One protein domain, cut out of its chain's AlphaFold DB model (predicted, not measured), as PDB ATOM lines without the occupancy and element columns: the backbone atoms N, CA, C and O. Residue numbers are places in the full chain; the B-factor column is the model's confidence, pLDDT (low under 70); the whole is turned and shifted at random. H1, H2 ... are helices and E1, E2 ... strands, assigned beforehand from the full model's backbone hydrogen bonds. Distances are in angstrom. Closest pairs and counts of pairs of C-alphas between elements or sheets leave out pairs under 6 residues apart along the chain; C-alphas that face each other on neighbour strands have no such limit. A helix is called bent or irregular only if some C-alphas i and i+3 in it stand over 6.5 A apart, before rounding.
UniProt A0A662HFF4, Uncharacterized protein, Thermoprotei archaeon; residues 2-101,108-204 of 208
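Overview. This is residues 2 to 101 and 108 to 204 of the 208 residues of an uncharacterized protein of Thermoprotei archaeon (UniProt A0A662HFF4). A twisted sheet of six strands is covered on both faces, in three layers: the long helix H1 runs along one face, with residues 2 to 8 sticking out, and H5, with H2 on one side of it and H6 on the other, covers the opposite face. The small helices H3 and H4 sit near H1 beyond one end of E2 and E3. The printed part has 197 residues, with six named helices and six named strands in the order H1 E1 H2 E2 H3 H4 E3 H5 E4 E5 E6 H6; the class is mixed, and the sheet, E2 E3 E1 E4 E6 E5, is antiparallel throughout. The whole is compact, with a radius of gyration of the C-alphas of 17.7 A, and elongated, spanning 57 by 37 by 31 A.

Along the chain. Find C-alpha 43 at (58.173, 71.532, 43.195), where E1, residues 43 to 51, begins its 26.1 A. E3 is residues 122 to 130, E2 83 to 91, E4 158 to 167 at 30.1 A, E6 183 to 187 and E5 176 to 179. From C-alpha 2 at (60.024, 89.963, -3.273), H1, residues 2 to 39, runs 52.2 A with a kink of 27 degrees near residue 21. H5 is residues 135 to 153, 26.9 A; H2 57 to 70; H3 92 to 97; H4 111 to 118. H6, residues 190 to 202, is irregular: C-alphas 192 and 195 are 9.5 A apart.

Arrangement. Look at E1 between its neighbours: N 47 and O 126 of E3 are 2.8 A apart, N 46 and O 163 of E4 2.9 A, within hydrogen-bond range. So are N 88 of E2 and O 125 of E3, 2.8 A, N 164 of E4 and O 186 of E6, 2.9 A, and N 185 and O 178 in the hairpin E5 and E6, 2.8 A. E1, H2, E2 and E3, H5, E4 are split strand-helix-strand units, another strand between their two, with right-handed crossovers. H5 lies over E3 and E1 at a height of 9.0 A over the sheet; H1, on the opposite face, lies over E1 and E4 at 6.0 A. H5 touches H6 at a shallow tilt of 11 degrees, opposite ways, closest at C-alphas 135 and 202, 5.5 A. Residues 64 to 68 of H2 touch H5, closest at C-alphas 67 and 148, 7.0 A. H3 touches H1, C-alphas 96 and 20 closest at 5.5 A, and H4, C-alphas 93 and 118 closest at 5.2 A. In H1 to H5 every O i to N i+4 pair is within hydrogen-bond range; in H6 4 of 9 are, and 4 of 10 O i to N i+3 pairs.

Size, cuts and confidence. The C-alphas farthest apart, of Ala 2 and Ser 134, are 57.9 A apart. Residues 102 to 107 are not printed; C-alphas 101 and 108 are 13.6 A apart across the cut. The link from H2 to E2 is long, 12 residues. Mean pLDDT of the printed part is 73.3, with residues 2 to 27, 91 to 101 and 108 to 122 among those under 70.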
ATOM      1  N   ALA A   2      59.201  90.070  -4.493       34.69
ATOM      2  CA  ALA A   2      60.024  89.963  -3.273       34.69
ATOM      3  C   ALA A   2      59.268  90.256  -1.951       34.69
ATOM      4  O   ALA A   2      59.483  89.576  -0.955       34.69
ATOM      5  N   GLU A   3      58.314  91.195  -1.952       31.55
ATOM      6  CA  GLU A   3      57.482  91.520  -0.774       31.55
ATOM      7  C   GLU A   3      56.578  90.364  -0.306       31.55
ATOM      8  O   GLU A   3      56.344  90.193   0.890       31.55
ATOM      9  N   ALA A   4      56.092  89.532  -1.232       30.06
ATOM     10  CA  ALA A   4      55.214  88.409  -0.904       30.06
ATOM     11  C   ALA A   4      55.991  87.234  -0.281       30.06
ATOM     12  O   ALA A   4      55.483  86.576   0.621       30.06
ATOM     13  N   VAL A   5      57.241  87.016  -0.708       33.31
ATOM     14  CA  VAL A   5      58.119  85.953  -0.182       33.31
ATOM     15  C   VAL A   5      58.565  86.267   1.250       33.31
ATOM     16  O   VAL A   5      58.464  85.404   2.116       33.31
ATOM     17  N   GLY A   6      58.932  87.522   1.545       32.22
ATOM     18  CA  GLY A   6      59.282  87.944   2.910       32.22
ATOM     19  C   GLY A   6      58.112  87.903   3.904       32.22
ATOM     20  O   GLY A   6      58.321  87.761   5.107       32.22
ATOM     21  N   THR A   7      56.870  87.985   3.412       39.38
ATOM     22  CA  THR A   7      55.664  87.850   4.246       39.38
ATOM     23  C   THR A   7      55.402  86.380   4.586       39.38
ATOM     24  O   THR A   7      55.182  86.051   5.745       39.38
ATOM     25  N   VAL A   8      55.536  85.479   3.604       36.59
ATOM     26  CA  VAL A   8      55.391  84.027   3.801       36.59
ATOM     27  C   VAL A   8      56.499  83.464   4.695       36.59
ATOM     28  O   VAL A   8      56.201  82.676   5.585       36.59
ATOM     29  N   ALA A   9      57.749  83.907   4.536       37.12
ATOM     30  CA  ALA A   9      58.857  83.483   5.393       37.12
ATOM     31  C   ALA A   9      58.663  83.916   6.860       37.12
ATOM     32  O   ALA A   9      58.903  83.126   7.767       37.12
ATOM     33  N   LYS A  10      58.126  85.121   7.107       41.19
ATOM     34  CA  LYS A  10      57.738  85.571   8.458       41.19
ATOM     35  C   LYS A  10      56.578  84.773   9.044       41.19
ATOM     36  O   LYS A  10      56.606  84.446  10.229       41.19
ATOM     37  N   GLU A  11      55.560  84.465   8.243       40.53
ATOM     38  CA  GLU A  11      54.423  83.647   8.675       40.53
ATOM     39  C   GLU A  11      54.880  82.218   9.017       40.53
ATOM     40  O   GLU A  11      54.502  81.685  10.057       40.53
ATOM     41  N   ILE A  12      55.765  81.641   8.197       41.28
ATOM     42  CA  ILE A  12      56.383  80.330   8.421       41.28
ATOM     43  C   ILE A  12      57.289  80.366   9.650       41.28
ATOM     44  O   ILE A  12      57.152  79.497  10.496       41.28
ATOM     45  N   ALA A  13      58.151  81.370   9.817       44.03
ATOM     46  CA  ALA A  13      58.989  81.513  11.009       44.03
ATOM     47  C   ALA A  13      58.140  81.645  12.280       44.03
ATOM     48  O   ALA A  13      58.467  81.068  13.313       44.03
ATOM     49  N   ARG A  14      56.998  82.336  12.200       46.88
ATOM     50  CA  ARG A  14      56.027  82.438  13.293       46.88
ATOM     51  C   ARG A  14      55.324  81.108  13.568       46.88
ATOM     52  O   ARG A  14      55.162  80.737  14.726       46.88
ATOM     53  N   GLU A  15      54.903  80.384  12.539       42.94
ATOM     54  CA  GLU A  15      54.215  79.098  12.680       42.94
ATOM     55  C   GLU A  15      55.169  77.983  13.134       42.94
ATOM     56  O   GLU A  15      54.807  77.158  13.977       42.94
ATOM     57  N   VAL A  16      56.414  78.020  12.655       47.16
ATOM     58  CA  VAL A  16      57.543  77.242  13.158       47.16
ATOM     59  C   VAL A  16      57.802  77.635  14.599       47.16
ATOM     60  O   VAL A  16      57.792  76.740  15.414       47.16
ATOM     61  N   ALA A  17      57.892  78.912  14.984       45.84
ATOM     62  CA  ALA A  17      58.061  79.321  16.385       45.84
ATOM     63  C   ALA A  17      56.905  78.868  17.302       45.84
ATOM     64  O   ALA A  17      57.129  78.557  18.472       45.84
ATOM     65  N   ILE A  18      55.674  78.772  16.787       46.31
ATOM     66  CA  ILE A  18      54.512  78.249  17.522       46.31
ATOM     67  C   ILE A  18      54.602  76.720  17.686       46.31
ATOM     68  O   ILE A  18      54.481  76.222  18.807       46.31
ATOM     69  N   LYS A  19      54.851  75.970  16.603       45.22
ATOM     70  CA  LYS A  19      55.001  74.498  16.629       45.22
ATOM     71  C   LYS A  19      56.270  74.063  17.373       45.22
ATOM     72  O   LYS A  19      56.236  73.119  18.165       45.22
ATOM     73  N   ALA A  20      57.353  74.810  17.190       45.66
ATOM     74  CA  ALA A  20      58.567  74.803  17.992       45.66
ATOM     75  C   ALA A  20      58.215  75.013  19.448       45.66
ATOM     76  O   ALA A  20      58.539  74.168  20.263       45.66
ATOM     77  N   GLY A  21      57.481  76.078  19.773       49.97
ATOM     78  CA  GLY A  21      57.060  76.398  21.128       49.97
ATOM     79  C   GLY A  21      56.382  75.222  21.829       49.97
ATOM     80  O   GLY A  21      56.695  74.952  22.983       49.97
ATOM     81  N   GLU A  22      55.521  74.460  21.153       55.09
ATOM     82  CA  GLU A  22      54.881  73.278  21.749       55.09
ATOM     83  C   GLU A  22      55.838  72.091  21.960       55.09
ATOM     84  O   GLU A  22      55.828  71.484  23.037       55.09
ATOM     85  N   ASN A  23      56.688  71.767  20.982       51.62
ATOM     86  CA  ASN A  23      57.681  70.687  21.102       51.62
ATOM     87  C   ASN A  23      58.800  71.037  22.098       51.62
ATOM     88  O   ASN A  23      59.198  70.211  22.922       51.62
ATOM     89  N   VAL A  24      59.229  72.293  22.098       58.78
ATOM     90  CA  VAL A  24      60.166  72.900  23.043       58.78
ATOM     91  C   VAL A  24      59.591  72.862  24.453       58.78
ATOM     92  O   VAL A  24      60.281  72.448  25.381       58.78
ATOM     93  N   LEU A  25      58.313  73.214  24.640       63.56
ATOM     94  CA  LEU A  25      57.654  73.090  25.940       63.56
ATOM     95  C   LEU A  25      57.647  71.636  26.423       63.56
ATOM     96  O   LEU A  25      57.924  71.398  27.596       63.56
ATOM     97  N   ARG A  26      57.416  70.652  25.542       64.06
ATOM     98  CA  ARG A  26      57.516  69.226  25.906       64.06
ATOM     99  C   ARG A  26      58.934  68.826  26.325       64.06
ATOM    100  O   ARG A  26      59.076  68.132  27.331       64.06
ATOM    101  N   SER A  27      59.962  69.282  25.607       65.44
ATOM    102  CA  SER A  27      61.370  69.031  25.951       65.44
ATOM    103  C   SER A  27      61.743  69.650  27.306       65.44
ATOM    104  O   SER A  27      62.242  68.957  28.198       65.44
ATOM    105  N   ILE A  28      61.372  70.917  27.527       70.50
ATOM    106  CA  ILE A  28      61.544  71.623  28.807       70.50
ATOM    107  C   ILE A  28      60.821  70.885  29.932       70.50
ATOM    108  O   ILE A  28      61.392  70.687  31.005       70.50
ATOM    109  N   PHE A  29      59.580  70.440  29.705       74.44
ATOM    110  CA  PHE A  29      58.831  69.682  30.703       74.44
ATOM    111  C   PHE A  29      59.560  68.388  31.048       74.44
ATOM    112  O   PHE A  29      59.724  68.100  32.228       74.44
ATOM    113  N   SER A  30      60.044  67.639  30.054       73.38
ATOM    114  CA  SER A  30      60.803  66.409  30.291       73.38
ATOM    115  C   SER A  30      62.058  66.676  31.125       73.38
ATOM    116  O   SER A  30      62.254  66.038  32.162       73.38
ATOM    117  N   HIS A  31      62.860  67.673  30.743       77.44
ATOM    118  CA  HIS A  31      64.070  68.050  31.470       77.44
ATOM    119  C   HIS A  31      63.773  68.484  32.914       77.44
ATOM    120  O   HIS A  31      64.436  68.041  33.856       77.44
ATOM    121  N   LEU A  32      62.757  69.324  33.122       81.69
ATOM    122  CA  LEU A  32      62.392  69.815  34.450       81.69
ATOM    123  C   LEU A  32      61.716  68.739  35.310       81.69
ATOM    124  O   LEU A  32      61.930  68.719  36.522       81.69
ATOM    125  N   ILE A  33      60.968  67.802  34.723       82.56
ATOM    126  CA  ILE A  33      60.444  66.618  35.425       82.56
ATOM    127  C   ILE A  33      61.603  65.719  35.872       82.56
ATOM    128  O   ILE A  33      61.620  65.252  37.014       82.56
ATOM    129  N   ASP A  34      62.608  65.509  35.024       82.12
ATOM    130  CA  ASP A  34      63.804  64.756  35.401       82.12
ATOM    131  C   ASP A  34      64.605  65.474  36.491       82.12
ATOM    132  O   ASP A  34      65.043  64.841  37.457       82.12
ATOM    133  N   LYS A  35      64.726  66.804  36.404       83.06
ATOM    134  CA  LYS A  35      65.317  67.651  37.448       83.06
ATOM    135  C   LYS A  35      64.560  67.504  38.773       83.06
ATOM    136  O   LYS A  35      65.202  67.255  39.793       83.06
ATOM    137  N   LEU A  36      63.223  67.572  38.762       84.25
ATOM    138  CA  LEU A  36      62.353  67.371  39.932       84.25
ATOM    139  C   LEU A  36      62.620  66.006  40.585       84.25
ATOM    140  O   LEU A  36      62.836  65.915  41.796       84.25
ATOM    141  N   ARG A  37      62.663  64.940  39.773       81.31
ATOM    142  CA  ARG A  37      62.901  63.561  40.226       81.31
ATOM    143  C   ARG A  37      64.299  63.376  40.820       81.31
ATOM    144  O   ARG A  37      64.424  62.768  41.882       81.31
ATOM    145  N   ARG A  38      65.342  63.904  40.168       84.75
ATOM    146  CA  ARG A  38      66.745  63.769  40.601       84.75
ATOM    147  C   ARG A  38      67.056  64.601  41.841       84.75
ATOM    148  O   ARG A  38      67.686  64.098  42.766       84.75
ATOM    149  N   ARG A  39      66.611  65.863  41.870       80.81
ATOM    150  CA  ARG A  39      66.896  66.799  42.972       80.81
ATOM    151  C   ARG A  39      66.028  66.559  44.208       80.81
ATOM    152  O   ARG A  39      66.324  67.127  45.252       80.81
ATOM    153  N   LYS A  40      64.991  65.715  44.107       81.12
ATOM    154  CA  LYS A  40      64.044  65.404  45.194       81.12
ATOM    155  C   LYS A  40      63.403  66.656  45.806       81.12
ATOM    156  O   LYS A  40      63.108  66.684  46.996       81.12
ATOM    157  N   VAL A  41      63.183  67.683  44.988       85.12
ATOM    158  CA  VAL A  41      62.505  68.909  45.420       85.12
ATOM    159  C   VAL A  41      60.986  68.728  45.297       85.12
ATOM    160  O   VAL A  41      60.536  68.028  44.385       85.12
ATOM    161  N   PRO A  42      60.173  69.303  46.203       83.69
ATOM    162  CA  PRO A  42      58.715  69.172  46.161       83.69
ATOM    163  C   PRO A  42      58.094  69.780  44.901       83.69
ATOM    164  O   PRO A  42      57.107  69.244  44.388       83.69
ATOM    165  N   ALA A  43      58.667  70.873  44.392       87.75
ATOM    166  CA  ALA A  43      58.173  71.532  43.195       87.75
ATOM    167  C   ALA A  43      59.222  72.382  42.486       87.75
ATOM    168  O   ALA A  43      60.219  72.802  43.076       87.75
ATOM    169  N   ILE A  44      58.942  72.665  41.218       89.44
ATOM    170  CA  ILE A  44      59.706  73.587  40.386       89.44
ATOM    171  C   ILE A  44      58.715  74.532  39.721       89.44
ATOM    172  O   ILE A  44      57.869  74.103  38.933       89.44
ATOM    173  N   PHE A  45      58.827  75.819  40.025       89.69
ATOM    174  CA  PHE A  45      58.233  76.841  39.179       89.69
ATOM    175  C   PHE A  45      59.149  77.101  37.998       89.69
ATOM    176  O   PHE A  45      60.370  77.085  38.151       89.69
ATOM    177  N   PHE A  46      58.582  77.385  36.835       89.19
ATOM    178  CA  PHE A  46      59.388  77.827  35.714       89.19
ATOM    179  C   PHE A  46      58.629  78.765  34.788       89.19
ATOM    180  O   PHE A  46      57.412  78.680  34.630       89.19
ATOM    181  N   LEU A  47      59.386  79.670  34.194       88.94
ATOM    182  CA  LEU A  47      58.979  80.652  33.212       88.94
ATOM    183  C   LEU A  47      59.670  80.305  31.902       88.94
ATOM    184  O   LEU A  47      60.872  80.053  31.903       88.94
ATOM    185  N   VAL A  48      58.920  80.336  30.809       84.88
ATOM    186  CA  VAL A  48      59.460  80.326  29.450       84.88
ATOM    187  C   VAL A  48      59.092  81.654  28.809       84.88
ATOM    188  O   VAL A  48      57.908  81.990  28.754       84.88
ATOM    189  N   TYR A  49      60.093  82.402  28.359       84.62
ATOM    190  CA  TYR A  49      59.939  83.649  27.618       84.62
ATOM    191  C   TYR A  49      60.497  83.460  26.211       84.62
ATOM    192  O   TYR A  49      61.649  83.053  26.063       84.62
ATOM    193  N   CYS A  50      59.689  83.754  25.200       79.75
ATOM    194  CA  CYS A  50      60.089  83.756  23.799       79.75
ATOM    195  C   CYS A  50      60.133  85.209  23.327       79.75
ATOM    196  O   CYS A  50      59.116  85.904  23.388       79.75
ATOM    197  N   PHE A  51      61.304  85.663  22.892       79.62
ATOM    198  CA  PHE A  51      61.493  87.030  22.415       79.62
ATOM    199  C   PHE A  51      60.980  87.175  20.978       79.62
ATOM    200  O   PHE A  51      61.176  86.282  20.158       79.62
ATOM    201  N   ASP A  52      60.343  88.308  20.666       69.69
ATOM    202  CA  ASP A  52      59.842  88.605  19.310       69.69
ATOM    203  C   ASP A  52      60.955  89.094  18.366       69.69
ATOM    204  O   ASP A  52      60.728  89.349  17.183       69.69
ATOM    205  N   SER A  53      62.153  89.332  18.896       70.69
ATOM    206  CA  SER A  53      63.289  89.899  18.171       70.69
ATOM    207  C   SER A  53      64.606  89.392  18.766       70.69
ATOM    208  O   SER A  53      64.614  88.967  19.927       70.69
ATOM    209  N   PRO A  54      65.717  89.472  18.013       72.38
ATOM    210  CA  PRO A  54      67.027  89.051  18.494       72.38
ATOM    211  C   PRO A  54      67.427  89.828  19.740       72.38
ATOM    212  O   PRO A  54      67.170  91.029  19.847       72.38
ATOM    213  N   VAL A  55      68.098  89.145  20.663       77.94
ATOM    214  CA  VAL A  55      68.593  89.743  21.902       77.94
ATOM    215  C   VAL A  55      70.068  89.414  22.054       77.94
ATOM    216  O   VAL A  55      70.469  88.267  21.863       77.94
ATOM    217  N   ALA A  56      70.880  90.404  22.424       83.31
ATOM    218  CA  ALA A  56      72.274  90.167  22.769       83.31
ATOM    219  C   ALA A  56      72.346  89.299  24.037       83.31
ATOM    220  O   ALA A  56      71.946  89.731  25.120       83.31
ATOM    221  N   LEU A  57      72.840  88.063  23.904       82.56
ATOM    222  CA  LEU A  57      72.823  87.073  24.988       82.56
ATOM    223  C   LEU A  57      73.606  87.525  26.224       82.56
ATOM    224  O   LEU A  57      73.177  87.265  27.345       82.56
ATOM    225  N   GLU A  58      74.738  88.204  26.034       85.56
ATOM    226  CA  GLU A  58      75.563  88.698  27.143       85.56
ATOM    227  C   GLU A  58      74.857  89.806  27.929       85.56
ATOM    228  O   GLU A  58      74.865  89.799  29.162       85.56
ATOM    229  N   GLU A  59      74.195  90.725  27.221       86.25
ATOM    230  CA  GLU A  59      73.398  91.782  27.839       86.25
ATOM    231  C   GLU A  59      72.224  91.170  28.601       86.25
ATOM    232  O   GLU A  59      72.075  91.423  29.796       86.25
ATOM    233  N   LEU A  60      71.465  90.274  27.964       86.75
ATOM    234  CA  LEU A  60      70.346  89.580  28.600       86.75
ATOM    235  C   LEU A  60      70.794  88.780  29.834       86.75
ATOM    236  O   LEU A  60      70.140  88.842  30.874       86.75
ATOM    237  N   ALA A  61      71.921  88.066  29.767       87.00
ATOM    238  CA  ALA A  61      72.476  87.343  30.911       87.00
ATOM    239  C   ALA A  61      72.794  88.288  32.075       87.00
ATOM    240  O   ALA A  61      72.405  88.023  33.213       87.00
ATOM    241  N   SER A  62      73.493  89.389  31.784       88.25
ATOM    242  CA  SER A  62      73.855  90.408  32.771       88.25
ATOM    243  C   SER A  62      72.613  91.015  33.422       88.25
ATOM    244  O   SER A  62      72.543  91.147  34.648       88.25
ATOM    245  N   GLU A  63      71.586  91.301  32.623       88.25
ATOM    246  CA  GLU A  63      70.317  91.826  33.108       88.25
ATOM    247  C   GLU A  63      69.578  90.839  34.008       88.25
ATOM    248  O   GLU A  63      69.176  91.213  35.109       88.25
ATOM    249  N   ILE A  64      69.447  89.575  33.594       87.75
ATOM    250  CA  ILE A  64      68.805  88.545  34.414       87.75
ATOM    251  C   ILE A  64      69.552  88.377  35.734       87.75
ATOM    252  O   ILE A  64      68.921  88.368  36.789       87.75
ATOM    253  N   VAL A  65      70.884  88.309  35.716       88.25
ATOM    254  CA  VAL A  65      71.685  88.226  36.947       88.25
ATOM    255  C   VAL A  65      71.458  89.450  37.834       88.25
ATOM    256  O   VAL A  65      71.273  89.296  39.042       88.25
ATOM    257  N   SER A  66      71.425  90.653  37.261       89.50
ATOM    258  CA  SER A  66      71.147  91.891  37.993       89.50
ATOM    259  C   SER A  66      69.754  91.883  38.634       89.50
ATOM    260  O   SER A  66      69.623  92.155  39.831       89.50
ATOM    261  N   THR A  67      68.716  91.495  37.884       88.69
ATOM    262  CA  THR A  67      67.350  91.337  38.401       88.69
ATOM    263  C   THR A  67      67.312  90.289  39.511       88.69
ATOM    264  O   THR A  67      66.780  90.549  40.583       88.69
ATOM    265  N   LEU A  68      67.936  89.124  39.337       88.19
ATOM    266  CA  LEU A  68      67.977  88.095  40.378       88.19
ATOM    267  C   LEU A  68      68.673  88.598  41.655       88.19
ATOM    268  O   LEU A  68      68.154  88.393  42.756       88.19
ATOM    269  N   LYS A  69      69.790  89.321  41.530       89.25
ATOM    270  CA  LYS A  69      70.488  89.929  42.675       89.25
ATOM    271  C   LYS A  69      69.630  90.967  43.395       89.25
ATOM    272  O   LYS A  69      69.587  90.963  44.624       89.25
ATOM    273  N   SER A  70      68.894  91.810  42.666       89.44
ATOM    274  CA  SER A  70      67.978  92.794  43.270       89.44
ATOM    275  C   SER A  70      66.817  92.133  44.032       89.44
ATOM    276  O   SER A  70      66.288  92.699  44.990       89.44
ATOM    277  N   LEU A  71      66.467  90.898  43.658       86.19
ATOM    278  CA  LEU A  71      65.483  90.053  44.338       86.19
ATOM    279  C   LEU A  71      66.056  89.271  45.533       86.19
ATOM    280  O   LEU A  71      65.314  88.533  46.182       86.19
ATOM    281  N   GLY A  72      67.343  89.448  45.849       87.06
ATOM    282  CA  GLY A  72      68.013  88.800  46.977       87.06
ATOM    283  C   GLY A  72      68.537  87.395  46.677       87.06
ATOM    284  O   GLY A  72      68.749  86.623  47.613       87.06
ATOM    285  N   VAL A  73      68.723  87.045  45.400       88.62
ATOM    286  CA  VAL A  73      69.409  85.810  44.997       88.62
ATOM    287  C   VAL A  73      70.913  85.978  45.227       88.62
ATOM    288  O   VAL A  73      71.518  86.928  44.730       88.62
ATOM    289  N   ASP A  74      71.515  85.057  45.980       89.12
ATOM    290  CA  ASP A  74      72.959  85.014  46.217       89.12
ATOM    291  C   ASP A  74      73.736  84.530  44.975       89.12
ATOM    292  O   ASP A  74      73.164  84.019  44.011       89.12
ATOM    293  N   ASP A  75      75.067  84.644  44.996       87.19
ATOM    294  CA  ASP A  75      75.915  84.233  43.863       87.19
ATOM    295  C   ASP A  75      75.859  82.719  43.562       87.19
ATOM    296  O   ASP A  75      76.309  82.271  42.509       87.19
ATOM    297  N   ARG A  76      75.298  81.906  44.467       86.25
ATOM    298  CA  ARG A  76      75.084  80.464  44.264       86.25
ATOM    299  C   ARG A  76      73.704  80.167  43.668       86.25
ATOM    300  O   ARG A  76      73.387  78.998  43.423       86.25
ATOM    301  N   GLY A  77      72.885  81.193  43.444       87.56
ATOM    302  CA  GLY A  77      71.531  81.079  42.921       87.56
ATOM    303  C   GLY A  77      70.488  80.767  43.992       87.56
ATOM    304  O   GLY A  77      69.485  80.139  43.671       87.56
ATOM    305  N   PHE A  78      70.695  81.131  45.258       89.12
ATOM    306  CA  PHE A  78      69.753  80.843  46.344       89.12
ATOM    307  C   PHE A  78      69.114  82.100  46.920       89.12
ATOM    308  O   PHE A  78      69.752  83.138  47.045       89.12
ATOM    309  N   ILE A  79      67.861  81.971  47.352       84.75
ATOM    310  CA  ILE A  79      67.197  82.955  48.210       84.75
ATOM    311  C   ILE A  79      66.977  82.299  49.563       84.75
ATOM    312  O   ILE A  79      66.111  81.428  49.723       84.75
ATOM    313  N   GLY A  80      67.801  82.699  50.532       83.81
ATOM    314  CA  GLY A  80      67.905  81.996  51.806       83.81
ATOM    315  C   GLY A  80      68.243  80.519  51.588       83.81
ATOM    316  O   GLY A  80      69.114  80.182  50.792       83.81
ATOM    317  N   GLU A  81      67.527  79.631  52.273       84.44
ATOM    318  CA  GLU A  81      67.693  78.174  52.149       84.44
ATOM    319  C   GLU A  81      66.527  77.485  51.425       84.44
ATOM    320  O   GLU A  81      66.473  76.256  51.347       84.44
ATOM    321  N   ASP A  82      65.552  78.257  50.944       86.25
ATOM    322  CA  ASP A  82      64.231  77.718  50.618       86.25
ATOM    323  C   ASP A  82      63.967  77.636  49.113       86.25
ATOM    324  O   ASP A  82      63.145  76.825  48.682       86.25
ATOM    325  N   VAL A  83      64.644  78.464  48.312       88.75
ATOM    326  CA  VAL A  83      64.473  78.518  46.857       88.75
ATOM    327  C   VAL A  83      65.836  78.575  46.186       88.75
ATOM    328  O   VAL A  83      66.674  79.400  46.549       88.75
ATOM    329  N   ARG A  84      66.028  77.732  45.171       91.44
ATOM    330  CA  ARG A  84      67.158  77.825  44.245       91.44
ATOM    331  C   ARG A  84      66.665  78.277  42.878       91.44
ATOM    332  O   ARG A  84      65.801  77.633  42.296       91.44
ATOM    333  N   VAL A  85      67.243  79.344  42.352       90.12
ATOM    334  CA  VAL A  85      66.958  79.899  41.032       90.12
ATOM    335  C   VAL A  85      68.043  79.463  40.045       90.12
ATOM    336  O   VAL A  85      69.230  79.434  40.364       90.12
ATOM    337  N   SER A  86      67.634  79.098  38.838       89.75
ATOM    338  CA  SER A  86      68.526  78.851  37.704       89.75
ATOM    339  C   SER A  86      67.863  79.345  36.432       89.75
ATOM    340  O   SER A  86      66.660  79.149  36.274       89.75
ATOM    341  N   TYR A  87      68.630  79.938  35.529       89.31
ATOM    342  CA  TYR A  87      68.146  80.329  34.215       89.31
ATOM    343  C   TYR A  87      68.984  79.669  33.122       89.31
ATOM    344  O   TYR A  87      70.121  79.269  33.365       89.31
ATOM    345  N   ASP A  88      68.384  79.540  31.952       85.81
ATOM    346  CA  ASP A  88      68.973  78.961  30.757       85.81
ATOM    347  C   ASP A  88      68.476  79.745  29.541       85.81
ATOM    348  O   ASP A  88      67.327  80.200  29.526       85.81
ATOM    349  N   MET A  89      69.345  79.949  28.558       84.06
ATOM    350  CA  MET A  89      69.014  80.655  27.325       84.06
ATOM    351  C   MET A  89      69.407  79.775  26.151       84.06
ATOM    352  O   MET A  89      70.566  79.382  26.046       84.06
ATOM    353  N   THR A  90      68.451  79.482  25.279       73.38
ATOM    354  CA  THR A  90      68.690  78.683  24.073       73.38
ATOM    355  C   THR A  90      68.030  79.339  22.875       73.38
ATOM    356  O   THR A  90      67.040  80.061  23.018       73.38
ATOM    357  N   PHE A  91      68.560  79.088  21.685       68.81
ATOM    358  CA  PHE A  91      67.879  79.457  20.454       68.81
ATOM    359  C   PHE A  91      66.737  78.468  20.193       68.81
ATOM    360  O   PHE A  91      66.881  77.262  20.397       68.81
ATOM    361  N   LEU A  92      65.567  78.965  19.783       62.59
ATOM    362  CA  LEU A  92      64.410  78.107  19.506       62.59
ATOM    363  C   LEU A  92      64.655  77.186  18.309       62.59
ATOM    364  O   LEU A  92      64.118  76.082  18.299       62.59
ATOM    365  N   LEU A  93      65.447  77.619  17.323       59.38
ATOM    366  CA  LEU A  93      65.723  76.811  16.138       59.38
ATOM    367  C   LEU A  93      66.544  75.560  16.488       59.38
ATOM    368  O   LEU A  93      66.194  74.480  16.026       59.38
ATOM    369  N   ASP A  94      67.538  75.667  17.374       59.84
ATOM    370  CA  ASP A  94      68.344  74.521  17.830       59.84
ATOM    371  C   ASP A  94      67.465  73.398  18.406       59.84
ATOM    372  O   ASP A  94      67.613  72.220  18.064       59.84
ATOM    373  N   ASP A  95      66.487  73.766  19.237       56.34
ATOM    374  CA  ASP A  95      65.540  72.809  19.810       56.34
ATOM    375  C   ASP A  95      64.613  72.204  18.738       56.34
ATOM    376  O   ASP A  95      64.289  71.017  18.803       56.34
ATOM    377  N   VAL A  96      64.188  72.990  17.740       52.28
ATOM    378  CA  VAL A  96      63.346  72.511  16.628       52.28
ATOM    379  C   VAL A  96      64.086  71.490  15.792       52.28
ATOM    380  O   VAL A  96      63.553  70.409  15.554       52.28
ATOM    381  N   LEU A  97      65.313  71.804  15.394       54.06
ATOM    382  CA  LEU A  97      66.138  70.950  14.547       54.06
ATOM    383  C   LEU A  97      66.454  69.630  15.238       54.06
ATOM    384  O   LEU A  97      66.349  68.579  14.620       54.06
ATOM    385  N   SER A  98      66.717  69.665  16.547       53.34
ATOM    386  CA  SER A  98      66.899  68.447  17.345       53.34
ATOM    387  C   SER A  98      65.645  67.559  17.430       53.34
ATOM    388  O   SER A  98      65.734  66.393  17.813       53.34
ATOM    389  N   SER A  99      64.469  68.109  17.102       47.75
ATOM    390  CA  SER A  99      63.170  67.430  17.176       47.75
ATOM    391  C   SER A  99      62.619  66.975  15.822       47.75
ATOM    392  O   SER A  99      61.617  66.255  15.792       47.75
ATOM    393  N   ILE A 100      63.249  67.383  14.715       48.84
ATOM    394  CA  ILE A 100      62.872  66.968  13.362       48.84
ATOM    395  C   ILE A 100      63.494  65.582  13.097       48.84
ATOM    396  O   ILE A 100      64.701  65.421  13.258       48.84
ATOM    397  N   PRO A 101      62.699  64.554  12.741       46.72
ATOM    398  CA  PRO A 101      63.244  63.283  12.269       46.72
ATOM    399  C   PRO A 101      64.039  63.499  10.974       46.72
ATOM    400  O   PRO A 101      63.657  64.366  10.198       46.72
ATOM    401  N   GLU A 108      63.215  72.722   3.553       51.00
ATOM    402  CA  GLU A 108      64.506  73.242   3.086       51.00
ATOM    403  C   GLU A 108      64.538  74.757   3.341       51.00
ATOM    404  O   GLU A 108      63.955  75.535   2.587       51.00
ATOM    405  N   LEU A 109      65.167  75.173   4.441       54.16
ATOM    406  CA  LEU A 109      65.659  76.546   4.586       54.16
ATOM    407  C   LEU A 109      66.991  76.640   3.837       54.16
ATOM    408  O   LEU A 109      67.796  75.709   3.907       54.16
ATOM    409  N   SER A 110      67.242  77.746   3.134       59.88
ATOM    410  CA  SER A 110      68.598  78.009   2.640       59.88
ATOM    411  C   SER A 110      69.571  78.194   3.813       59.88
ATOM    412  O   SER A 110      69.156  78.532   4.919       59.88
ATOM    413  N   GLU A 111      70.868  77.970   3.593       55.50
ATOM    414  CA  GLU A 111      71.900  78.110   4.636       55.50
ATOM    415  C   GLU A 111      71.934  79.534   5.226       55.50
ATOM    416  O   GLU A 111      72.028  79.695   6.439       55.50
ATOM    417  N   GLU A 112      71.732  80.562   4.391       54.69
ATOM    418  CA  GLU A 112      71.628  81.962   4.830       54.69
ATOM    419  C   GLU A 112      70.365  82.223   5.667       54.69
ATOM    420  O   GLU A 112      70.450  82.833   6.730       54.69
ATOM    421  N   GLU A 113      69.197  81.730   5.238       53.81
ATOM    422  CA  GLU A 113      67.953  81.847   6.015       53.81
ATOM    423  C   GLU A 113      68.049  81.082   7.334       53.81
ATOM    424  O   GLU A 113      67.570  81.538   8.368       53.81
ATOM    425  N   PHE A 114      68.683  79.915   7.316       56.06
ATOM    426  CA  PHE A 114      68.927  79.125   8.506       56.06
ATOM    427  C   PHE A 114      69.798  79.895   9.498       56.06
ATOM    428  O   PHE A 114      69.380  80.065  10.641       56.06
ATOM    429  N   GLU A 115      70.965  80.400   9.092       55.12
ATOM    430  CA  GLU A 115      71.835  81.195   9.970       55.12
ATOM    431  C   GLU A 115      71.138  82.466  10.469       55.12
ATOM    432  O   GLU A 115      71.255  82.828  11.644       55.12
ATOM    433  N   GLU A 116      70.360  83.119   9.606       54.28
ATOM    434  CA  GLU A 116      69.578  84.296   9.955       54.28
ATOM    435  C   GLU A 116      68.509  83.960  11.011       54.28
ATOM    436  O   GLU A 116      68.466  84.603  12.059       54.28
ATOM    437  N   TYR A 117      67.692  82.923  10.814       55.16
ATOM    438  CA  TYR A 117      66.608  82.563  11.737       55.16
ATOM    439  C   TYR A 117      67.093  81.866  13.015       55.16
ATOM    440  O   TYR A 117      66.474  82.042  14.070       55.16
ATOM    441  N   SER A 118      68.212  81.134  12.959       53.59
ATOM    442  CA  SER A 118      68.839  80.475  14.119       53.59
ATOM    443  C   SER A 118      69.170  81.480  15.211       53.59
ATOM    444  O   SER A 118      68.903  81.246  16.387       53.59
ATOM    445  N   ASN A 119      69.685  82.639  14.805       54.19
ATOM    446  CA  ASN A 119      70.129  83.688  15.711       54.19
ATOM    447  C   ASN A 119      68.995  84.615  16.176       54.19
ATOM    448  O   ASN A 119      69.202  85.438  17.072       54.19
ATOM    449  N   GLN A 120      67.801  84.520  15.577       53.88
ATOM    450  CA  GLN A 120      66.757  85.528  15.762       53.88
ATOM    451  C   GLN A 120      65.797  85.265  16.921       53.88
ATOM    452  O   GLN A 120      65.253  86.224  17.470       53.88
ATOM    453  N   VAL A 121      65.584  84.006  17.320       62.53
ATOM    454  CA  VAL A 121      64.562  83.682  18.326       62.53
ATOM    455  C   VAL A 121      65.180  83.008  19.539       62.53
ATOM    456  O   VAL A 121      65.351  81.792  19.601       62.53
ATOM    457  N   VAL A 122      65.505  83.834  20.530       67.69
ATOM    458  CA  VAL A 122      66.005  83.386  21.828       67.69
ATOM    459  C   VAL A 122      64.826  82.968  22.708       67.69
ATOM    460  O   VAL A 122      63.741  83.559  22.686       67.69
ATOM    461  N   LYS A 123      65.053  81.946  23.522       77.44
ATOM    462  CA  LYS A 123      64.172  81.523  24.600       77.44
ATOM    463  C   LYS A 123      64.920  81.625  25.913       77.44
ATOM    464  O   LYS A 123      65.976  81.025  26.075       77.44
ATOM    465  N   LEU A 124      64.323  82.314  26.875       84.75
ATOM    466  CA  LEU A 124      64.775  82.308  28.258       84.75
ATOM    467  C   LEU A 124      63.901  81.351  29.070       84.75
ATOM    468  O   LEU A 124      62.678  81.488  29.111       84.75
ATOM    469  N   VAL A 125      64.537  80.415  29.768       87.44
ATOM    470  CA  VAL A 125      63.892  79.563  30.767       87.44
ATOM    471  C   VAL A 125      64.424  79.936  32.135       87.44
ATOM    472  O   VAL A 125      65.595  79.727  32.422       87.44
ATOM    473  N   VAL A 126      63.564  80.432  33.017       89.38
ATOM    474  CA  VAL A 126      63.911  80.633  34.430       89.38
ATOM    475  C   VAL A 126      63.206  79.568  35.248       89.38
ATOM    476  O   VAL A 126      62.002  79.392  35.122       89.38
ATOM    477  N   SER A 127      63.930  78.859  36.106       91.94
ATOM    478  CA  SER A 127      63.394  77.835  37.003       91.94
ATOM    479  C   SER A 127      63.714  78.157  38.459       91.94
ATOM    480  O   SER A 127      64.831  78.551  38.791       91.94
ATOM    481  N   LEU A 128      62.721  77.984  39.327       92.00
ATOM    482  CA  LEU A 128      62.818  78.151  40.769       92.00
ATOM    483  C   LEU A 128      62.486  76.809  41.421       92.00
ATOM    484  O   LEU A 128      61.322  76.404  41.502       92.00
ATOM    485  N   ASP A 129      63.521  76.123  41.887       91.69
ATOM    486  CA  ASP A 129      63.402  74.890  42.646       91.69
ATOM    487  C   ASP A 129      62.984  75.251  44.080       91.69
ATOM    488  O   ASP A 129      63.729  75.899  44.820       91.69
ATOM    489  N   VAL A 130      61.787  74.827  44.482       89.81
ATOM    490  CA  VAL A 130      61.261  75.028  45.836       89.81
ATOM    491  C   VAL A 130      61.830  73.929  46.720       89.81
ATOM    492  O   VAL A 130      61.450  72.776  46.565       89.81
ATOM    493  N   LEU A 131      62.738  74.259  47.638       88.00
ATOM    494  CA  LEU A 131      63.432  73.292  48.501       88.00
ATOM    495  C   LEU A 131      62.616  72.942  49.750       88.00
ATOM    496  O   LEU A 131      62.650  71.801  50.209       88.00
ATOM    497  N   LYS A 132      61.847  73.903  50.274       84.94
ATOM    498  CA  LYS A 132      60.929  73.707  51.406       84.94
ATOM    499  C   LYS A 132      59.501  74.052  50.995       84.94
ATOM    500  O   LYS A 132      59.231  75.143  50.499       84.94
ATOM    501  N   TRP A 133      58.561  73.134  51.217       80.38
ATOM    502  CA  TRP A 133      57.154  73.381  50.904       80.38
ATOM    503  C   TRP A 133      56.474  74.142  52.043       80.38
ATOM    504  O   TRP A 133      56.038  73.557  53.034       80.38
ATOM    505  N   SER A 134      56.383  75.463  51.910       78.31
ATOM    506  CA  SER A 134      55.657  76.308  52.853       78.31
ATOM    507  C   SER A 134      54.910  77.427  52.136       78.31
ATOM    508  O   SER A 134      55.284  77.848  51.039       78.31
ATOM    509  N   ARG A 135      53.871  77.968  52.785       77.50
ATOM    510  CA  ARG A 135      53.144  79.140  52.275       77.50
ATOM    511  C   ARG A 135      54.074  80.326  52.009       77.50
ATOM    512  O   ARG A 135      53.894  81.012  51.007       77.50
ATOM    513  N   GLY A 136      55.044  80.560  52.895       79.94
ATOM    514  CA  GLY A 136      56.025  81.637  52.745       79.94
ATOM    515  C   GLY A 136      56.915  81.420  51.525       79.94
ATOM    516  O   GLY A 136      57.027  82.305  50.683       79.94
ATOM    517  N   THR A 137      57.457  80.212  51.374       84.69
ATOM    518  CA  THR A 137      58.342  79.856  50.257       84.69
ATOM    519  C   THR A 137      57.635  79.965  48.908       84.69
ATOM    520  O   THR A 137      58.170  80.571  47.984       84.69
ATOM    521  N   LEU A 138      56.408  79.446  48.797       80.25
ATOM    522  CA  LEU A 138      55.624  79.521  47.561       80.25
ATOM    523  C   LEU A 138      55.252  80.963  47.207       80.25
ATOM    524  O   LEU A 138      55.369  81.357  46.050       80.25
ATOM    525  N   LYS A 139      54.850  81.771  48.198       78.44
ATOM    526  CA  LYS A 139      54.559  83.195  47.988       78.44
ATOM    527  C   LYS A 139      55.802  83.951  47.510       78.44
ATOM    528  O   LYS A 139      55.688  84.784  46.610       78.44
ATOM    529  N   ASN A 140      56.970  83.647  48.074       80.69
ATOM    530  CA  ASN A 140      58.233  84.249  47.660       80.69
ATOM    531  C   ASN A 140      58.587  83.842  46.226       80.69
ATOM    532  O   ASN A 140      58.748  84.725  45.390       80.69
ATOM    533  N   ALA A 141      58.611  82.537  45.918       83.50
ATOM    534  CA  ALA A 141      58.884  82.015  44.573       83.50
ATOM    535  C   ALA A 141      57.972  82.648  43.511       83.50
ATOM    536  O   ALA A 141      58.428  83.082  42.455       83.50
ATOM    537  N   TYR A 142      56.686  82.778  43.827       81.12
ATOM    538  CA  TYR A 142      55.715  83.405  42.940       81.12
ATOM    539  C   TYR A 142      55.946  84.911  42.755       81.12
ATOM    540  O   TYR A 142      55.846  85.421  41.644       81.12
ATOM    541  N   SER A 143      56.292  85.627  43.828       79.88
ATOM    542  CA  SER A 143      56.599  87.063  43.758       79.88
ATOM    543  C   SER A 143      57.859  87.334  42.931       79.88
ATOM    544  O   SER A 143      57.918  88.321  42.206       79.88
ATOM    545  N   ILE A 144      58.853  86.445  43.013       84.25
ATOM    546  CA  ILE A 144      60.077  86.505  42.205       84.25
ATOM    547  C   ILE A 144      59.739  86.317  40.730       84.25
ATOM    548  O   ILE A 144      60.118  87.155  39.920       84.25
ATOM    549  N   LEU A 145      58.982  85.271  40.386       85.88
ATOM    550  CA  LEU A 145      58.527  85.046  39.011       85.88
ATOM    551  C   LEU A 145      57.791  86.259  38.444       85.88
ATOM    552  O   LEU A 145      58.086  86.668  37.329       85.88
ATOM    553  N   HIS A 146      56.867  86.842  39.212       85.62
ATOM    554  CA  HIS A 146      56.134  88.034  38.790       85.62
ATOM    555  C   HIS A 146      57.078  89.198  38.476       85.62
ATOM    556  O   HIS A 146      56.956  89.814  37.425       85.62
ATOM    557  N   ARG A 147      58.050  89.479  39.352       85.88
ATOM    558  CA  ARG A 147      59.013  90.566  39.132       85.88
ATOM    559  C   ARG A 147      59.934  90.308  37.943       85.88
ATOM    560  O   ARG A 147      60.186  91.228  37.182       85.88
ATOM    561  N   ILE A 148      60.382  89.068  37.748       86.88
ATOM    562  CA  ILE A 148      61.166  88.686  36.564       86.88
ATOM    563  C   ILE A 148      60.352  88.928  35.286       86.88
ATOM    564  O   ILE A 148      60.873  89.478  34.324       86.88
ATOM    565  N   ILE A 149      59.069  88.550  35.280       87.38
ATOM    566  CA  ILE A 149      58.176  88.792  34.142       87.38
ATOM    567  C   ILE A 149      58.020  90.293  33.883       87.38
ATOM    568  O   ILE A 149      58.143  90.707  32.734       87.38
ATOM    569  N   ASP A 150      57.761  91.097  34.916       87.69
ATOM    570  CA  ASP A 150      57.600  92.548  34.771       87.69
ATOM    571  C   ASP A 150      58.873  93.216  34.235       87.69
ATOM    572  O   ASP A 150      58.791  94.000  33.290       87.69
ATOM    573  N   ASP A 151      60.043  92.867  34.781       87.94
ATOM    574  CA  ASP A 151      61.333  93.425  34.364       87.94
ATOM    575  C   ASP A 151      61.645  93.088  32.900       87.94
ATOM    576  O   ASP A 151      62.013  93.972  32.125       87.94
ATOM    577  N   ILE A 152      61.456  91.824  32.493       86.69
ATOM    578  CA  ILE A 152      61.716  91.395  31.110       86.69
ATOM    579  C   ILE A 152      60.724  92.063  30.154       86.69
ATOM    580  O   ILE A 152      61.132  92.612  29.134       86.69
ATOM    581  N   ARG A 153      59.425  92.068  30.484       86.38
ATOM    582  CA  ARG A 153      58.387  92.674  29.630       86.38
ATOM    583  C   ARG A 153      58.498  94.190  29.530       86.38
ATOM    584  O   ARG A 153      58.031  94.761  28.551       86.38
ATOM    585  N   GLY A 154      59.081  94.844  30.533       86.12
ATOM    586  CA  GLY A 154      59.347  96.279  30.501       86.12
ATOM    587  C   GLY A 154      60.407  96.678  29.472       86.12
ATOM    588  O   GLY A 154      60.462  97.844  29.089       86.12
ATOM    589  N   LYS A 155      61.232  95.727  29.022       86.81
ATOM    590  CA  LYS A 155      62.383  95.981  28.145       86.81
ATOM    591  C   LYS A 155      62.314  95.270  26.801       86.81
ATOM    592  O   LYS A 155      62.793  95.807  25.809       86.81
ATOM    593  N   TYR A 156      61.732  94.077  26.768       85.25
ATOM    594  CA  TYR A 156      61.754  93.211  25.601       85.25
ATOM    595  C   TYR A 156      60.346  92.854  25.139       85.25
ATOM    596  O   TYR A 156      59.491  92.462  25.935       85.25
ATOM    597  N   ASN A 157      60.132  92.903  23.827       79.25
ATOM    598  CA  ASN A 157      58.920  92.371  23.213       79.25
ATOM    599  C   ASN A 157      58.991  90.840  23.165       79.25
ATOM    600  O   ASN A 157      60.051  90.259  22.913       79.25
ATOM    601  N   GLY A 158      57.873  90.184  23.451       78.12
ATOM    602  CA  GLY A 158      57.802  88.732  23.484       78.12
ATOM    603  C   GLY A 158      56.557  88.193  24.173       78.12
ATOM    604  O   GLY A 158      55.774  88.914  24.802       78.12
ATOM    605  N   GLY A 159      56.402  86.878  24.072       79.06
ATOM    606  CA  GLY A 159      55.387  86.105  24.776       79.06
ATOM    607  C   GLY A 159      56.003  85.286  25.904       79.06
ATOM    608  O   GLY A 159      57.114  84.778  25.782       79.06
ATOM    609  N   TYR A 160      55.263  85.093  26.995       84.06
ATOM    610  CA  TYR A 160      55.703  84.219  28.078       84.06
ATOM    611  C   TYR A 160      54.609  83.260  28.529       84.06
ATOM    612  O   TYR A 160      53.411  83.512  28.373       84.06
ATOM    613  N   ARG A 161      55.038  82.152  29.131       83.88
ATOM    614  CA  ARG A 161      54.178  81.240  29.884       83.88
ATOM    615  C   ARG A 161      54.889  80.820  31.158       83.88
ATOM    616  O   ARG A 161      56.067  80.472  31.125       83.88
ATOM    617  N   ALA A 162      54.168  80.834  32.273       85.69
ATOM    618  CA  ALA A 162      54.684  80.353  33.547       85.69
ATOM    619  C   ALA A 162      53.917  79.116  34.008       85.69
ATOM    620  O   ALA A 162      52.707  78.983  33.806       85.69
ATOM    621  N   PHE A 163      54.635  78.213  34.650       87.25
ATOM    622  CA  PHE A 163      54.162  76.888  34.990       87.25
ATOM    623  C   PHE A 163      54.682  76.469  36.361       87.25
ATOM    624  O   PHE A 163      55.684  76.978  36.869       87.25
ATOM    625  N   LEU A 164      53.998  75.493  36.944       87.81
ATOM    626  CA  LEU A 164      54.407  74.829  38.170       87.81
ATOM    627  C   LEU A 164      54.382  73.320  37.945       87.81
ATOM    628  O   LEU A 164      53.354  72.764  37.558       87.81
ATOM    629  N   ILE A 165      55.507  72.668  38.226       87.94
ATOM    630  CA  ILE A 165      55.608  71.212  38.326       87.94
ATOM    631  C   ILE A 165      55.597  70.841  39.801       87.94
ATOM    632  O   ILE A 165      56.445  71.305  40.562       87.94
ATOM    633  N   VAL A 166      54.675  69.971  40.192       85.69
ATOM    634  CA  VAL A 166      54.651  69.353  41.521       85.69
ATOM    635  C   VAL A 166      54.785  67.842  41.415       85.69
ATOM    636  O   VAL A 166      54.452  67.234  40.391       85.69
ATOM    637  N   ARG A 167      55.216  67.215  42.511       80.69
ATOM    638  CA  ARG A 167      55.085  65.766  42.675       80.69
ATOM    639  C   ARG A 167      53.622  65.396  42.935       80.69
ATOM    640  O   ARG A 167      52.875  66.131  43.572       80.69
ATOM    641  N   GLY A 168      53.233  64.231  42.437       75.31
ATOM    642  CA  GLY A 168      51.906  63.651  42.596       75.31
ATOM    643  C   GLY A 168      50.816  64.267  41.723       75.31
ATOM    644  O   GLY A 168      51.047  65.129  40.872       75.31
ATOM    645  N   LYS A 169      49.600  63.768  41.939       70.25
ATOM    646  CA  LYS A 169      48.381  64.200  41.255       70.25
ATOM    647  C   LYS A 169      47.653  65.254  42.091       70.25
ATOM    648  O   LYS A 169      47.448  65.047  43.283       70.25
ATOM    649  N   ILE A 170      47.220  66.339  41.453       71.81
ATOM    650  CA  ILE A 170      46.396  67.393  42.066       71.81
ATOM    651  C   ILE A 170      44.928  67.244  41.629       71.81
ATOM    652  O   ILE A 170      44.656  66.802  40.510       71.81
ATOM    653  N   ASP A 171      43.985  67.642  42.491       59.25
ATOM    654  CA  ASP A 171      42.551  67.668  42.181       59.25
ATOM    655  C   ASP A 171      42.093  68.928  41.395       59.25
ATOM    656  O   ASP A 171      42.600  70.039  41.575       59.25
ATOM    657  N   LYS A 172      41.138  68.743  40.474       57.50
ATOM    658  CA  LYS A 172      40.970  69.473  39.189       57.50
ATOM    659  C   LYS A 172      40.402  70.915  39.213       57.50
ATOM    660  O   LYS A 172      39.635  71.281  38.329       57.50
ATOM    661  N   SER A 173      40.788  71.787  40.143       62.75
ATOM    662  CA  SER A 173      40.360  73.212  40.097       62.75
ATOM    663  C   SER A 173      41.364  74.176  39.445       62.75
ATOM    664  O   SER A 173      41.095  75.372  39.335       62.75
ATOM    665  N   LEU A 174      42.519  73.667  39.014       69.75
ATOM    666  CA  LEU A 174      43.612  74.444  38.425       69.75
ATOM    667  C   LEU A 174      43.814  74.080  36.947       69.75
ATOM    668  O   LEU A 174      43.471  72.962  36.556       69.75
ATOM    669  N   PRO A 175      44.374  74.989  36.128       75.69
ATOM    670  CA  PRO A 175      44.634  74.754  34.707       75.69
ATOM    671  C   PRO A 175      45.779  73.741  34.515       75.69
ATOM    672  O   PRO A 175      46.929  74.095  34.264       75.69
ATOM    673  N   VAL A 176      45.464  72.456  34.684       76.56
ATOM    674  CA  VAL A 176      46.397  71.338  34.511       76.56
ATOM    675  C   VAL A 176      46.679  71.126  33.026       76.56
ATOM    676  O   VAL A 176      45.759  70.916  32.240       76.56
ATOM    677  N   ILE A 177      47.960  71.126  32.668       74.94
ATOM    678  CA  ILE A 177      48.441  70.896  31.299       74.94
ATOM    679  C   ILE A 177      48.850  69.435  31.121       74.94
ATOM    680  O   ILE A 177      48.622  68.836  30.075       74.94
ATOM    681  N   TYR A 178      49.446  68.851  32.159       73.19
ATOM    682  CA  TYR A 178      49.918  67.474  32.159       73.19
ATOM    683  C   TYR A 178      49.792  66.888  33.564       73.19
ATOM    684  O   TYR A 178      50.098  67.556  34.547       73.19
ATOM    685  N   SER A 179      49.339  65.643  33.691       77.88
ATOM    686  CA  SER A 179      49.262  64.978  34.994       77.88
ATOM    687  C   SER A 179      49.403  63.470  34.859       77.88
ATOM    688  O   SER A 179      48.717  62.832  34.059       77.88
ATOM    689  N   THR A 180      50.272  62.899  35.684       80.19
ATOM    690  CA  THR A 180      50.451  61.461  35.868       80.19
ATOM    691  C   THR A 180      50.192  61.089  37.327       80.19
ATOM    692  O   THR A 180      49.834  61.918  38.162       80.19
ATOM    693  N   LYS A 181      50.394  59.813  37.678       77.56
ATOM    694  CA  LYS A 181      50.414  59.395  39.088       77.56
ATOM    695  C   LYS A 181      51.581  60.017  39.877       77.56
ATOM    696  O   LYS A 181      51.502  60.071  41.098       77.56
ATOM    697  N   LYS A 182      52.664  60.423  39.203       81.12
ATOM    698  CA  LYS A 182      53.934  60.826  39.826       81.12
ATOM    699  C   LYS A 182      54.177  62.329  39.815       81.12
ATOM    700  O   LYS A 182      54.863  62.814  40.709       81.12
ATOM    701  N   GLU A 183      53.627  63.052  38.849       83.50
ATOM    702  CA  GLU A 183      53.828  64.491  38.716       83.50
ATOM    703  C   GLU A 183      52.635  65.178  38.050       83.50
ATOM    704  O   GLU A 183      51.885  64.561  37.293       83.50
ATOM    705  N   THR A 184      52.479  66.469  38.321       83.38
ATOM    706  CA  THR A 184      51.484  67.327  37.674       83.38
ATOM    707  C   THR A 184      52.136  68.640  37.266       83.38
ATOM    708  O   THR A 184      52.813  69.272  38.073       83.38
ATOM    709  N   VAL A 185      51.905  69.048  36.019       83.44
ATOM    710  CA  VAL A 185      52.261  70.355  35.467       83.44
ATOM    711  C   VAL A 185      50.979  71.156  35.282       83.44
ATOM    712  O   VAL A 185      50.027  70.701  34.639       83.44
ATOM    713  N   LEU A 186      50.963  72.362  35.826       84.38
ATOM    714  CA  LEU A 186      49.858  73.307  35.700       84.38
ATOM    715  C   LEU A 186      50.357  74.668  35.216       84.38
ATOM    716  O   LEU A 186      51.491  75.057  35.503       84.38
ATOM    717  N   GLU A 187      49.502  75.390  34.495       83.25
ATOM    718  CA  GLU A 187      49.752  76.796  34.183       83.25
ATOM    719  C   GLU A 187      49.695  77.597  35.488       83.25
ATOM    720  O   GLU A 187      48.711  77.552  36.229       83.25
ATOM    721  N   ALA A 188      50.784  78.292  35.795       81.44
ATOM    722  CA  ALA A 188      50.974  79.029  37.037       81.44
ATOM    723  C   ALA A 188      51.357  80.485  36.757       81.44
ATOM    724  O   ALA A 188      52.162  81.070  37.478       81.44
ATOM    725  N   ASP A 189      50.790  81.048  35.691       83.12
ATOM    726  CA  ASP A 189      51.013  82.427  35.277       83.12
ATOM    727  C   ASP A 189      50.602  83.405  36.394       83.12
ATOM    728  O   ASP A 189      49.426  83.427  36.795       83.12
ATOM    729  N   PRO A 190      51.552  84.203  36.919       73.81
ATOM    730  CA  PRO A 190      51.273  85.067  38.045       73.81
ATOM    731  C   PRO A 190      50.363  86.250  37.726       73.81
ATOM    732  O   PRO A 190      49.632  86.707  38.603       73.81
ATOM    733  N   ILE A 191      50.341  86.697  36.471       76.50
ATOM    734  CA  ILE A 191      49.496  87.801  36.015       76.50
ATOM    735  C   ILE A 191      48.075  87.293  35.744       76.50
ATOM    736  O   ILE A 191      47.108  87.941  36.140       76.50
ATOM    737  N   LYS A 192      47.919  86.109  35.133       76.00
ATOM    738  CA  LYS A 192      46.586  85.543  34.831       76.00
ATOM    739  C   LYS A 192      45.843  85.048  36.068       76.00
ATOM    740  O   LYS A 192      44.618  85.126  36.120       76.00
ATOM    741  N   LEU A 193      46.557  84.485  37.041       70.31
ATOM    742  CA  LEU A 193      45.926  83.886  38.219       70.31
ATOM    743  C   LEU A 193      45.558  84.913  39.304       70.31
ATOM    744  O   LEU A 193      44.703  84.621  40.146       70.31
ATOM    745  N   GLY A 194      46.184  86.095  39.293       65.94
ATOM    746  CA  GLY A 194      45.932  87.169  40.252       65.94
ATOM    747  C   GLY A 194      46.238  86.799  41.718       65.94
ATOM    748  O   GLY A 194      46.775  85.727  42.013       65.94
ATOM    749  N   PRO A 195      45.875  87.670  42.681       65.12
ATOM    750  CA  PRO A 195      46.175  87.472  44.106       65.12
ATOM    751  C   PRO A 195      45.609  86.169  44.699       65.12
ATOM    752  O   PRO A 195      46.228  85.545  45.566       65.12
ATOM    753  N   ASP A 196      44.453  85.719  44.205       66.19
ATOM    754  CA  ASP A 196      43.804  84.479  44.643       66.19
ATOM    755  C   ASP A 196      44.482  83.217  44.097       66.19
ATOM    756  O   ASP A 196      44.401  82.151  44.717       66.19
ATOM    757  N   GLY A 197      45.205  83.340  42.984       67.31
ATOM    758  CA  GLY A 197      46.046  82.301  42.403       67.31
ATOM    759  C   GLY A 197      47.036  81.710  43.391       67.31
ATOM    760  O   GLY A 197      47.059  80.500  43.605       67.31
ATOM    761  N   VAL A 198      47.792  82.575  44.070       65.25
ATOM    762  CA  VAL A 198      48.772  82.182  45.097       65.25
ATOM    763  C   VAL A 198      48.105  81.378  46.206       65.25
ATOM    764  O   VAL A 198      48.617  80.342  46.624       65.25
ATOM    765  N   ASN A 199      46.931  81.819  46.663       67.19
ATOM    766  CA  ASN A 199      46.197  81.122  47.713       67.19
ATOM    767  C   ASN A 199      45.706  79.738  47.258       67.19
ATOM    768  O   ASN A 199      45.627  78.835  48.090       67.19
ATOM    769  N   LYS A 200      45.407  79.543  45.967       71.19
ATOM    770  CA  LYS A 200      45.079  78.222  45.403       71.19
ATOM    771  C   LYS A 200      46.322  77.334  45.278       71.19
ATOM    772  O   LYS A 200      46.248  76.160  45.626       71.19
ATOM    773  N   LEU A 201      47.463  77.892  44.866       70.25
ATOM    774  CA  LEU A 201      48.729  77.160  44.734       70.25
ATOM    775  C   LEU A 201      49.299  76.712  46.087       70.25
ATOM    776  O   LEU A 201      49.795  75.601  46.210       70.25
ATOM    777  N   VAL A 202      49.168  77.531  47.131       64.38
ATOM    778  CA  VAL A 202      49.589  77.183  48.504       64.38
ATOM    779  C   VAL A 202      48.751  76.047  49.100       64.38
ATOM    780  O   VAL A 202      49.231  75.320  49.968       64.38
ATOM    781  N   LYS A 203      47.499  75.898  48.653       68.50
ATOM    782  CA  LYS A 203      46.602  74.812  49.073       68.50
ATOM    783  C   LYS A 203      46.871  73.500  48.338       68.50
ATOM    784  O   LYS A 203      46.257  72.493  48.685       68.50
ATOM    785  N   LEU A 204      47.760  73.499  47.342       68.56
ATOM    786  CA  LEU A 204      48.227  72.261  46.735       68.56
ATOM    787  C   LEU A 204      48.915  71.426  47.821       68.56
ATOM    788  O   LEU A 204      49.728  71.963  48.581       68.56
TER     789      LEU A 204